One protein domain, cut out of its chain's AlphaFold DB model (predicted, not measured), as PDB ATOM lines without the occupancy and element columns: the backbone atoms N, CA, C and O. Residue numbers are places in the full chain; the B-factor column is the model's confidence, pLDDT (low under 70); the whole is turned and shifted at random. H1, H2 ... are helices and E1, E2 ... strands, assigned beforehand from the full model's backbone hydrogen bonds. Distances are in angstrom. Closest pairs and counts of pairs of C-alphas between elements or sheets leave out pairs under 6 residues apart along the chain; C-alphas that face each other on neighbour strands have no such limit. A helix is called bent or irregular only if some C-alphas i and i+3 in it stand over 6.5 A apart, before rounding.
ATOM      1  N   GLU A   2      56.780 -45.833 -11.103       71.00
ATOM      2  CA  GLU A   2      55.804 -46.167 -12.154       71.00
ATOM      3  C   GLU A   2      54.463 -46.676 -11.590       71.00
ATOM      4  O   GLU A   2      53.404 -46.199 -11.997       71.00
ATOM      5  N   ASP A   3      54.500 -47.517 -10.552       80.25
ATOM      6  CA  ASP A   3      53.291 -48.052  -9.903       80.25
ATOM      7  C   ASP A   3      52.403 -46.978  -9.252       80.25
ATOM      8  O   ASP A   3      51.180 -47.115  -9.202       80.25
ATOM      9  N   CYS A   4      52.995 -45.871  -8.789       85.44
ATOM     10  CA  CYS A   4      52.256 -44.782  -8.146       85.44
ATOM     11  C   CYS A   4      51.342 -44.060  -9.147       85.44
ATOM     12  O   CYS A   4      50.190 -43.748  -8.845       85.44
ATOM     13  N   ILE A   5      51.828 -43.849 -10.375       87.00
ATOM     14  CA  ILE A   5      51.058 -43.192 -11.437       87.00
ATOM     15  C   ILE A   5      49.899 -44.087 -11.875       87.00
ATOM     16  O   ILE A   5      48.779 -43.603 -12.044       87.00
ATOM     17  N   VAL A   6      50.140 -45.394 -12.013       86.81
ATOM     18  CA  VAL A   6      49.092 -46.361 -12.372       86.81
ATOM     19  C   VAL A   6      47.991 -46.386 -11.310       86.81
ATOM     20  O   VAL A   6      46.809 -46.336 -11.660       86.81
ATOM     21  N   TYR A   7      48.361 -46.380 -10.026       91.25
ATOM     22  CA  TYR A   7      47.400 -46.323  -8.924       91.25
ATOM     23  C   TYR A   7      46.573 -45.026  -8.931       91.25
ATOM     24  O   TYR A   7      45.346 -45.081  -8.826       91.25
ATOM     25  N   LEU A   8      47.208 -43.866  -9.140       90.38
ATOM     26  CA  LEU A   8      46.509 -42.578  -9.245       90.38
ATOM     27  C   LEU A   8      45.522 -42.547 -10.417       90.38
ATOM     28  O   LEU A   8      44.374 -42.133 -10.247       90.38
ATOM     29  N   VAL A   9      45.941 -43.011 -11.597       90.06
ATOM     30  CA  VAL A   9      45.070 -43.093 -12.779       90.06
ATOM     31  C   VAL A   9      43.883 -44.010 -12.502       90.06
ATOM     32  O   VAL A   9      42.751 -43.668 -12.848       90.06
ATOM     33  N   TRP A  10      44.125 -45.159 -11.871       92.19
ATOM     34  CA  TRP A  10      43.069 -46.093 -11.505       92.19
ATOM     35  C   TRP A  10      42.067 -45.454 -10.539       92.19
ATOM     36  O   TRP A  10      40.872 -45.450 -10.829       92.19
ATOM     37  N   GLN A  11      42.542 -44.843  -9.450       94.31
ATOM     38  CA  GLN A  11      41.685 -44.214  -8.444       94.31
ATOM     39  C   GLN A  11      40.849 -43.074  -9.039       94.31
ATOM     40  O   GLN A  11      39.639 -43.008  -8.823       94.31
ATOM     41  N   LEU A  12      41.463 -42.205  -9.842       92.50
ATOM     42  CA  LEU A  12      40.767 -41.084 -10.473       92.50
ATOM     43  C   LEU A  12      39.693 -41.551 -11.465       92.50
ATOM     44  O   LEU A  12      38.623 -40.940 -11.547       92.50
ATOM     45  N   ARG A  13      39.926 -42.669 -12.165       89.56
ATOM     46  CA  ARG A  13      38.921 -43.291 -13.039       89.56
ATOM     47  C   ARG A  13      37.736 -43.870 -12.266       89.56
ATOM     48  O   ARG A  13      36.621 -43.773 -12.769       89.56
ATOM     49  N   GLN A  14      37.936 -44.404 -11.055       93.50
ATOM     50  CA  GLN A  14      36.823 -44.853 -10.196       93.50
ATOM     51  C   GLN A  14      35.880 -43.696  -9.851       93.50
ATOM     52  O   GLN A  14      34.663 -43.838  -9.856       93.50
ATOM     53  N   THR A  15      36.451 -42.517  -9.621       90.31
ATOM     54  CA  THR A  15      35.719 -41.268  -9.371       90.31
ATOM     55  C   THR A  15      35.313 -40.528 -10.655       90.31
ATOM     56  O   THR A  15      35.038 -39.330 -10.618       90.31
ATOM     57  N   SER A  16      35.314 -41.229 -11.796       86.69
ATOM     58  CA  SER A  16      34.900 -40.732 -13.114       86.69
ATOM     59  C   SER A  16      35.588 -39.437 -13.572       86.69
ATOM     60  O   SER A  16      34.974 -38.618 -14.258       86.69
ATOM     61  N   PHE A  17      36.856 -39.223 -13.206       90.75
ATOM     62  CA  PHE A  17      37.660 -38.149 -13.795       90.75
ATOM     63  C   PHE A  17      38.184 -38.560 -15.169       90.75
ATOM     64  O   PHE A  17      38.586 -39.704 -15.397       90.75
ATOM     65  N   GLU A  18      38.243 -37.593 -16.084       90.38
ATOM     66  CA  GLU A  18      38.947 -37.774 -17.348       90.38
ATOM     67  C   GLU A  18      40.447 -37.611 -17.090       90.38
ATOM     68  O   GLU A  18      40.922 -36.522 -16.756       90.38
ATOM     69  N   VAL A  19      41.179 -38.715 -17.229       92.19
ATOM     70  CA  VAL A  19      42.618 -38.776 -16.977       92.19
ATOM     71  C   VAL A  19      43.345 -39.214 -18.238       92.19
ATOM     72  O   VAL A  19      43.090 -40.301 -18.768       92.19
ATOM     73  N   LYS A  20      44.278 -38.380 -18.698       90.19
ATOM     74  CA  LYS A  20      45.157 -38.654 -19.838       90.19
ATOM     75  C   LYS A  20      46.595 -38.699 -19.342       90.19
ATOM     76  O   LYS A  20      47.086 -37.733 -18.767       90.19
ATOM     77  N   PHE A  21      47.252 -39.833 -19.546       88.00
ATOM     78  CA  PHE A  21      48.665 -39.999 -19.231       88.00
ATOM     79  C   PHE A  21      49.489 -39.810 -20.504       88.00
ATOM     80  O   PHE A  21      49.242 -40.489 -21.501       88.00
ATOM     81  N   THR A  22      50.459 -38.901 -20.451       87.12
ATOM     82  CA  THR A  22      51.401 -38.629 -21.535       87.12
ATOM     83  C   THR A  22      52.813 -38.897 -21.027       87.12
ATOM     84  O   THR A  22      53.308 -38.231 -20.114       87.12
ATOM     85  N   TRP A  23      53.471 -39.887 -21.627       80.31
ATOM     86  CA  TRP A  23      54.856 -40.236 -21.318       80.31
ATOM     87  C   TRP A  23      55.794 -39.048 -21.624       80.31
ATOM     88  O   TRP A  23      55.568 -38.363 -22.625       80.31
ATOM     89  N   PRO A  24      56.840 -38.770 -20.816       81.75
ATOM     90  CA  PRO A  24      57.354 -39.576 -19.700       81.75
ATOM     91  C   PRO A  24      56.735 -39.324 -18.316       81.75
ATOM     92  O   PRO A  24      56.774 -40.237 -17.505       81.75
ATOM     93  N   ASN A  25      56.168 -38.148 -18.017       77.94
ATOM     94  CA  ASN A  25      55.742 -37.807 -16.641       77.94
ATOM     95  C   ASN A  25      54.512 -36.884 -16.548       77.94
ATOM     96  O   ASN A  25      54.222 -36.355 -15.476       77.94
ATOM     97  N   PHE A  26      53.782 -36.651 -17.640       86.50
ATOM     98  CA  PHE A  26      52.641 -35.738 -17.605       86.50
ATOM     99  C   PHE A  26      51.334 -36.487 -17.366       86.50
ATOM    100  O   PHE A  26      50.946 -37.373 -18.126       86.50
ATOM    101  N   LEU A  27      50.628 -36.086 -16.313       89.50
ATOM    102  CA  LEU A  27      49.284 -36.546 -16.006       89.50
ATOM    103  C   LEU A  27      48.319 -35.372 -16.165       89.50
ATOM    104  O   LEU A  27      48.386 -34.395 -15.423       89.50
ATOM    105  N   TYR A  28      47.424 -35.465 -17.140       90.75
ATOM    106  CA  TYR A  28      46.341 -34.510 -17.334       90.75
ATOM    107  C   TYR A  28      45.074 -35.024 -16.651       90.75
ATOM    108  O   TYR A  28      44.639 -36.145 -16.919       90.75
ATOM    109  N   ILE A  29      44.481 -34.194 -15.792       92.38
ATOM    110  CA  ILE A  29      43.259 -34.498 -15.040       92.38
ATOM    111  C   ILE A  29      42.253 -33.375 -15.293       92.38
ATOM    112  O   ILE A  29      42.505 -32.220 -14.943       92.38
ATOM    113  N   SER A  30      41.110 -33.703 -15.895       89.75
ATOM    114  CA  SER A  30      40.033 -32.735 -16.129       89.75
ATOM    115  C   SER A  30      39.051 -32.709 -14.962       89.75
ATOM    116  O   SER A  30      38.393 -33.707 -14.672       89.75
ATOM    117  N   TRP A  31      38.895 -31.539 -14.344       87.94
ATOM    118  CA  TRP A  31      37.930 -31.298 -13.264       87.94
ATOM    119  C   TRP A  31      36.558 -30.817 -13.749       87.94
ATOM    120  O   TRP A  31      35.640 -30.696 -12.942       87.94
ATOM    121  N   ARG A  32      36.385 -30.586 -15.060       83.88
ATOM    122  CA  ARG A  32      35.190 -29.930 -15.628       83.88
ATOM    123  C   ARG A  32      33.861 -30.555 -15.209       83.88
ATOM    124  O   ARG A  32      32.887 -29.845 -15.003       83.88
ATOM    125  N   HIS A  33      33.816 -31.876 -15.070       83.38
ATOM    126  CA  HIS A  33      32.588 -32.589 -14.713       83.38
ATOM    127  C   HIS A  33      32.227 -32.461 -13.227       83.38
ATOM    128  O   HIS A  33      31.057 -32.548 -12.867       83.38
ATOM    129  N   HIS A  34      33.218 -32.226 -12.366       83.88
ATOM    130  CA  HIS A  34      33.040 -32.140 -10.913       83.88
ATOM    131  C   HIS A  34      33.001 -30.699 -10.401       83.88
ATOM    132  O   HIS A  34      32.505 -30.448  -9.306       83.88
ATOM    133  N   GLU A  35      33.471 -29.749 -11.207       86.44
ATOM    134  CA  GLU A  35      33.509 -28.325 -10.881       86.44
ATOM    135  C   GLU A  35      32.120 -27.769 -10.541       86.44
ATOM    136  O   GLU A  35      31.954 -27.151  -9.493       86.44
ATOM    137  N   GLY A  36      31.097 -28.054 -11.353       83.44
ATOM    138  CA  GLY A  36      29.739 -27.555 -11.101       83.44
ATOM    139  C   GLY A  36      29.142 -28.067  -9.785       83.44
ATOM    140  O   GLY A  36      28.579 -27.296  -9.009       83.44
ATOM    141  N   ALA A  37      29.324 -29.357  -9.491       83.00
ATOM    142  CA  ALA A  37      28.858 -29.958  -8.244       83.00
ATOM    143  C   ALA A  37      29.629 -29.432  -7.024       83.00
ATOM    144  O   ALA A  37      29.044 -29.256  -5.951       83.00
ATOM    145  N   TYR A  38      30.928 -29.174  -7.180       84.50
ATOM    146  CA  TYR A  38      31.757 -28.589  -6.134       84.50
ATOM    147  C   TYR A  38      31.353 -27.142  -5.843       84.50
ATOM    148  O   TYR A  38      31.134 -26.794  -4.684       84.50
ATOM    149  N   LEU A  39      31.190 -26.325  -6.886       84.50
ATOM    150  CA  LEU A  39      30.743 -24.940  -6.774       84.50
ATOM    151  C   LEU A  39      29.381 -24.852  -6.079       84.50
ATOM    152  O   LEU A  39      29.235 -24.104  -5.120       84.50
ATOM    153  N   ALA A  40      28.420 -25.682  -6.486       82.19
ATOM    154  CA  ALA A  40      27.085 -25.665  -5.898       82.19
ATOM    155  C   ALA A  40      27.054 -26.108  -4.424       82.19
ATOM    156  O   ALA A  40      26.344 -25.504  -3.626       82.19
ATOM    157  N   ASN A  41      27.796 -27.159  -4.054       83.44
ATOM    158  CA  ASN A  41      27.575 -27.841  -2.771       83.44
ATOM    159  C   ASN A  41      28.694 -27.656  -1.747       83.44
ATOM    160  O   ASN A  41      28.443 -27.761  -0.550       83.44
ATOM    161  N   LYS A  42      29.936 -27.451  -2.194       82.06
ATOM    162  CA  LYS A  42      31.129 -27.496  -1.332       82.06
ATOM    163  C   LYS A  42      31.934 -26.203  -1.332       82.06
ATOM    164  O   LYS A  42      32.837 -26.084  -0.511       82.06
ATOM    165  N   ASN A  43      31.644 -25.256  -2.224       83.75
ATOM    166  CA  ASN A  43      32.357 -23.990  -2.251       83.75
ATOM    167  C   ASN A  43      31.902 -23.101  -1.077       83.75
ATOM    168  O   ASN A  43      30.772 -22.604  -1.100       83.75
ATOM    169  N   PRO A  44      32.768 -22.850  -0.077       81.38
ATOM    170  CA  PRO A  44      32.403 -22.075   1.106       81.38
ATOM    171  C   PRO A  44      32.065 -20.617   0.767       81.38
ATOM    172  O   PRO A  44      31.265 -19.996   1.457       81.38
ATOM    173  N   ILE A  45      32.616 -20.077  -0.327       82.75
ATOM    174  CA  ILE A  45      32.314 -18.715  -0.784       82.75
ATOM    175  C   ILE A  45      30.872 -18.645  -1.287       82.75
ATOM    176  O   ILE A  45      30.132 -17.736  -0.927       82.75
ATOM    177  N   MET A  46      30.448 -19.630  -2.087       76.88
ATOM    178  CA  MET A  46      29.068 -19.682  -2.576       76.88
ATOM    179  C   MET A  46      28.078 -19.917  -1.436       76.88
ATOM    180  O   MET A  46      27.020 -19.294  -1.429       76.88
ATOM    181  N   GLN A  47      28.438 -20.742  -0.450       79.75
ATOM    182  CA  GLN A  47      27.624 -20.938   0.753       79.75
ATOM    183  C   GLN A  47      27.478 -19.645   1.567       79.75
ATOM    184  O   GLN A  47      26.390 -19.361   2.048       79.75
ATOM    185  N   ALA A  48      28.532 -18.832   1.669       78.88
ATOM    186  CA  ALA A  48      28.480 -17.543   2.362       78.88
ATOM    187  C   ALA A  48      27.680 -16.468   1.599       78.88
ATOM    188  O   ALA A  48      27.166 -15.529   2.204       78.88
ATOM    189  N   MET A  49      27.592 -16.581   0.270       76.25
ATOM    190  CA  MET A  49      26.835 -15.658  -0.581       76.25
ATOM    191  C   MET A  49      25.362 -16.037  -0.737       76.25
ATOM    192  O   MET A  49      24.552 -15.188  -1.117       76.25
ATOM    193  N   MET A  50      25.001 -17.295  -0.480       72.44
ATOM    194  CA  MET A  50      23.602 -17.685  -0.394       72.44
ATOM    195  C   MET A  50      23.038 -17.152   0.926       72.44
ATOM    196  O   MET A  50      23.554 -17.505   1.985       72.44
ATOM    197  N   PRO A  51      22.001 -16.294   0.899       68.06
ATOM    198  CA  PRO A  51      21.354 -15.859   2.124       68.06
ATOM    199  C   PRO A  51      20.812 -17.105   2.821       68.06
ATOM    200  O   PRO A  51      20.050 -17.868   2.223       68.06
ATOM    201  N   GLU A  52      21.259 -17.325   4.057       67.25
ATOM    202  CA  GLU A  52      20.811 -18.428   4.902       67.25
ATOM    203  C   GLU A  52      19.276 -18.490   4.819       67.25
ATOM    204  O   GLU A  52      18.628 -17.442   4.977       67.25
TER     205      GLU A  52
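AT A GLANCE: This is residues 2 to 52 of the 158 residues of an uncharacterized protein of viral metagenome (UniProt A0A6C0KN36). At one end a helix, H1, packs beside a two-stranded hairpin, E1 and E2. From the end of E2 an arm of two shorter helices, H2 and then H3, leads away from that body and makes much of the length. The printed part has 51 residues, with three named helices and two named strands in the order H1, E1, E2, H2, H3; the sheet, in the order E1 - E2, is antiparallel, and the class is mixed, helices and strands. The whole is only just extended, close to loose, with a radius of gyration of the C-alphas of 15.2 A, and it spans 48 by 17 by 15 A.

IN THESE COORDINATES: H1 is residues 2 to 14, 19.1 A from first to last C-alpha, and begins with C-alpha 2 at (55.804, -46.167, -12.154). E1 is residues 18 to 22, 13.2 A long. E2 is residues 26 to 30, 13.0 A long, and ends with C-alpha 30 at (40.033, -32.735, -16.129). H2 is residues 32 to 41, 15.1 A long, and is only just irregular: C-alphas 33 and 36 are 6.8 A apart. H3 is residues 44 to 49, 8.7 A long, and ends with C-alpha 49 at (26.835, -15.658, -0.581).

HOW THE PARTS SIT: E1 and E2 form a hairpin of antiparallel neighbours, with 165 degrees between their directions. The C-alphas of Val 19 and Ile 29 face each other at 4.7 A. N 20 and O 28 are within hydrogen-bond range at 2.9 A, and so are N 28 and O 20 at 2.8 A. H1 has 4 pairs of C-alphas within 8 A of E1, the closest being those of Val 9 and Val 19, 6.5 A apart. H1 and E2 are near each other, with 7 pairs of C-alphas within 10 A. H2 is apart from H1 and from E1. H2 and H3 only just touch, with 3 pairs of C-alphas within 8 A, and touch only at the corner by their link; the closest C-alphas are those of Leu 39 and Met 46, 6.9 A apart. Their lines stand at a steep tilt of 56 degrees, the same way. H3 is apart from H1, E1 and E2. In H1 and H3 every O i to N i+4 pair is within hydrogen-bond range; in H2 it is 4 of 6.

THE WHOLE: The outline of the printed part is a rod. The two C-alphas farthest apart are those of Pro 24 and Glu 52, at 48.9 A. The printed part has no cut, and its four links, H1 to E1, E1 to E2, E2 to H2 and H2 to H3, are tight. The mean pLDDT of the printed part is 84.8, and residues 51 to 52 are under 70.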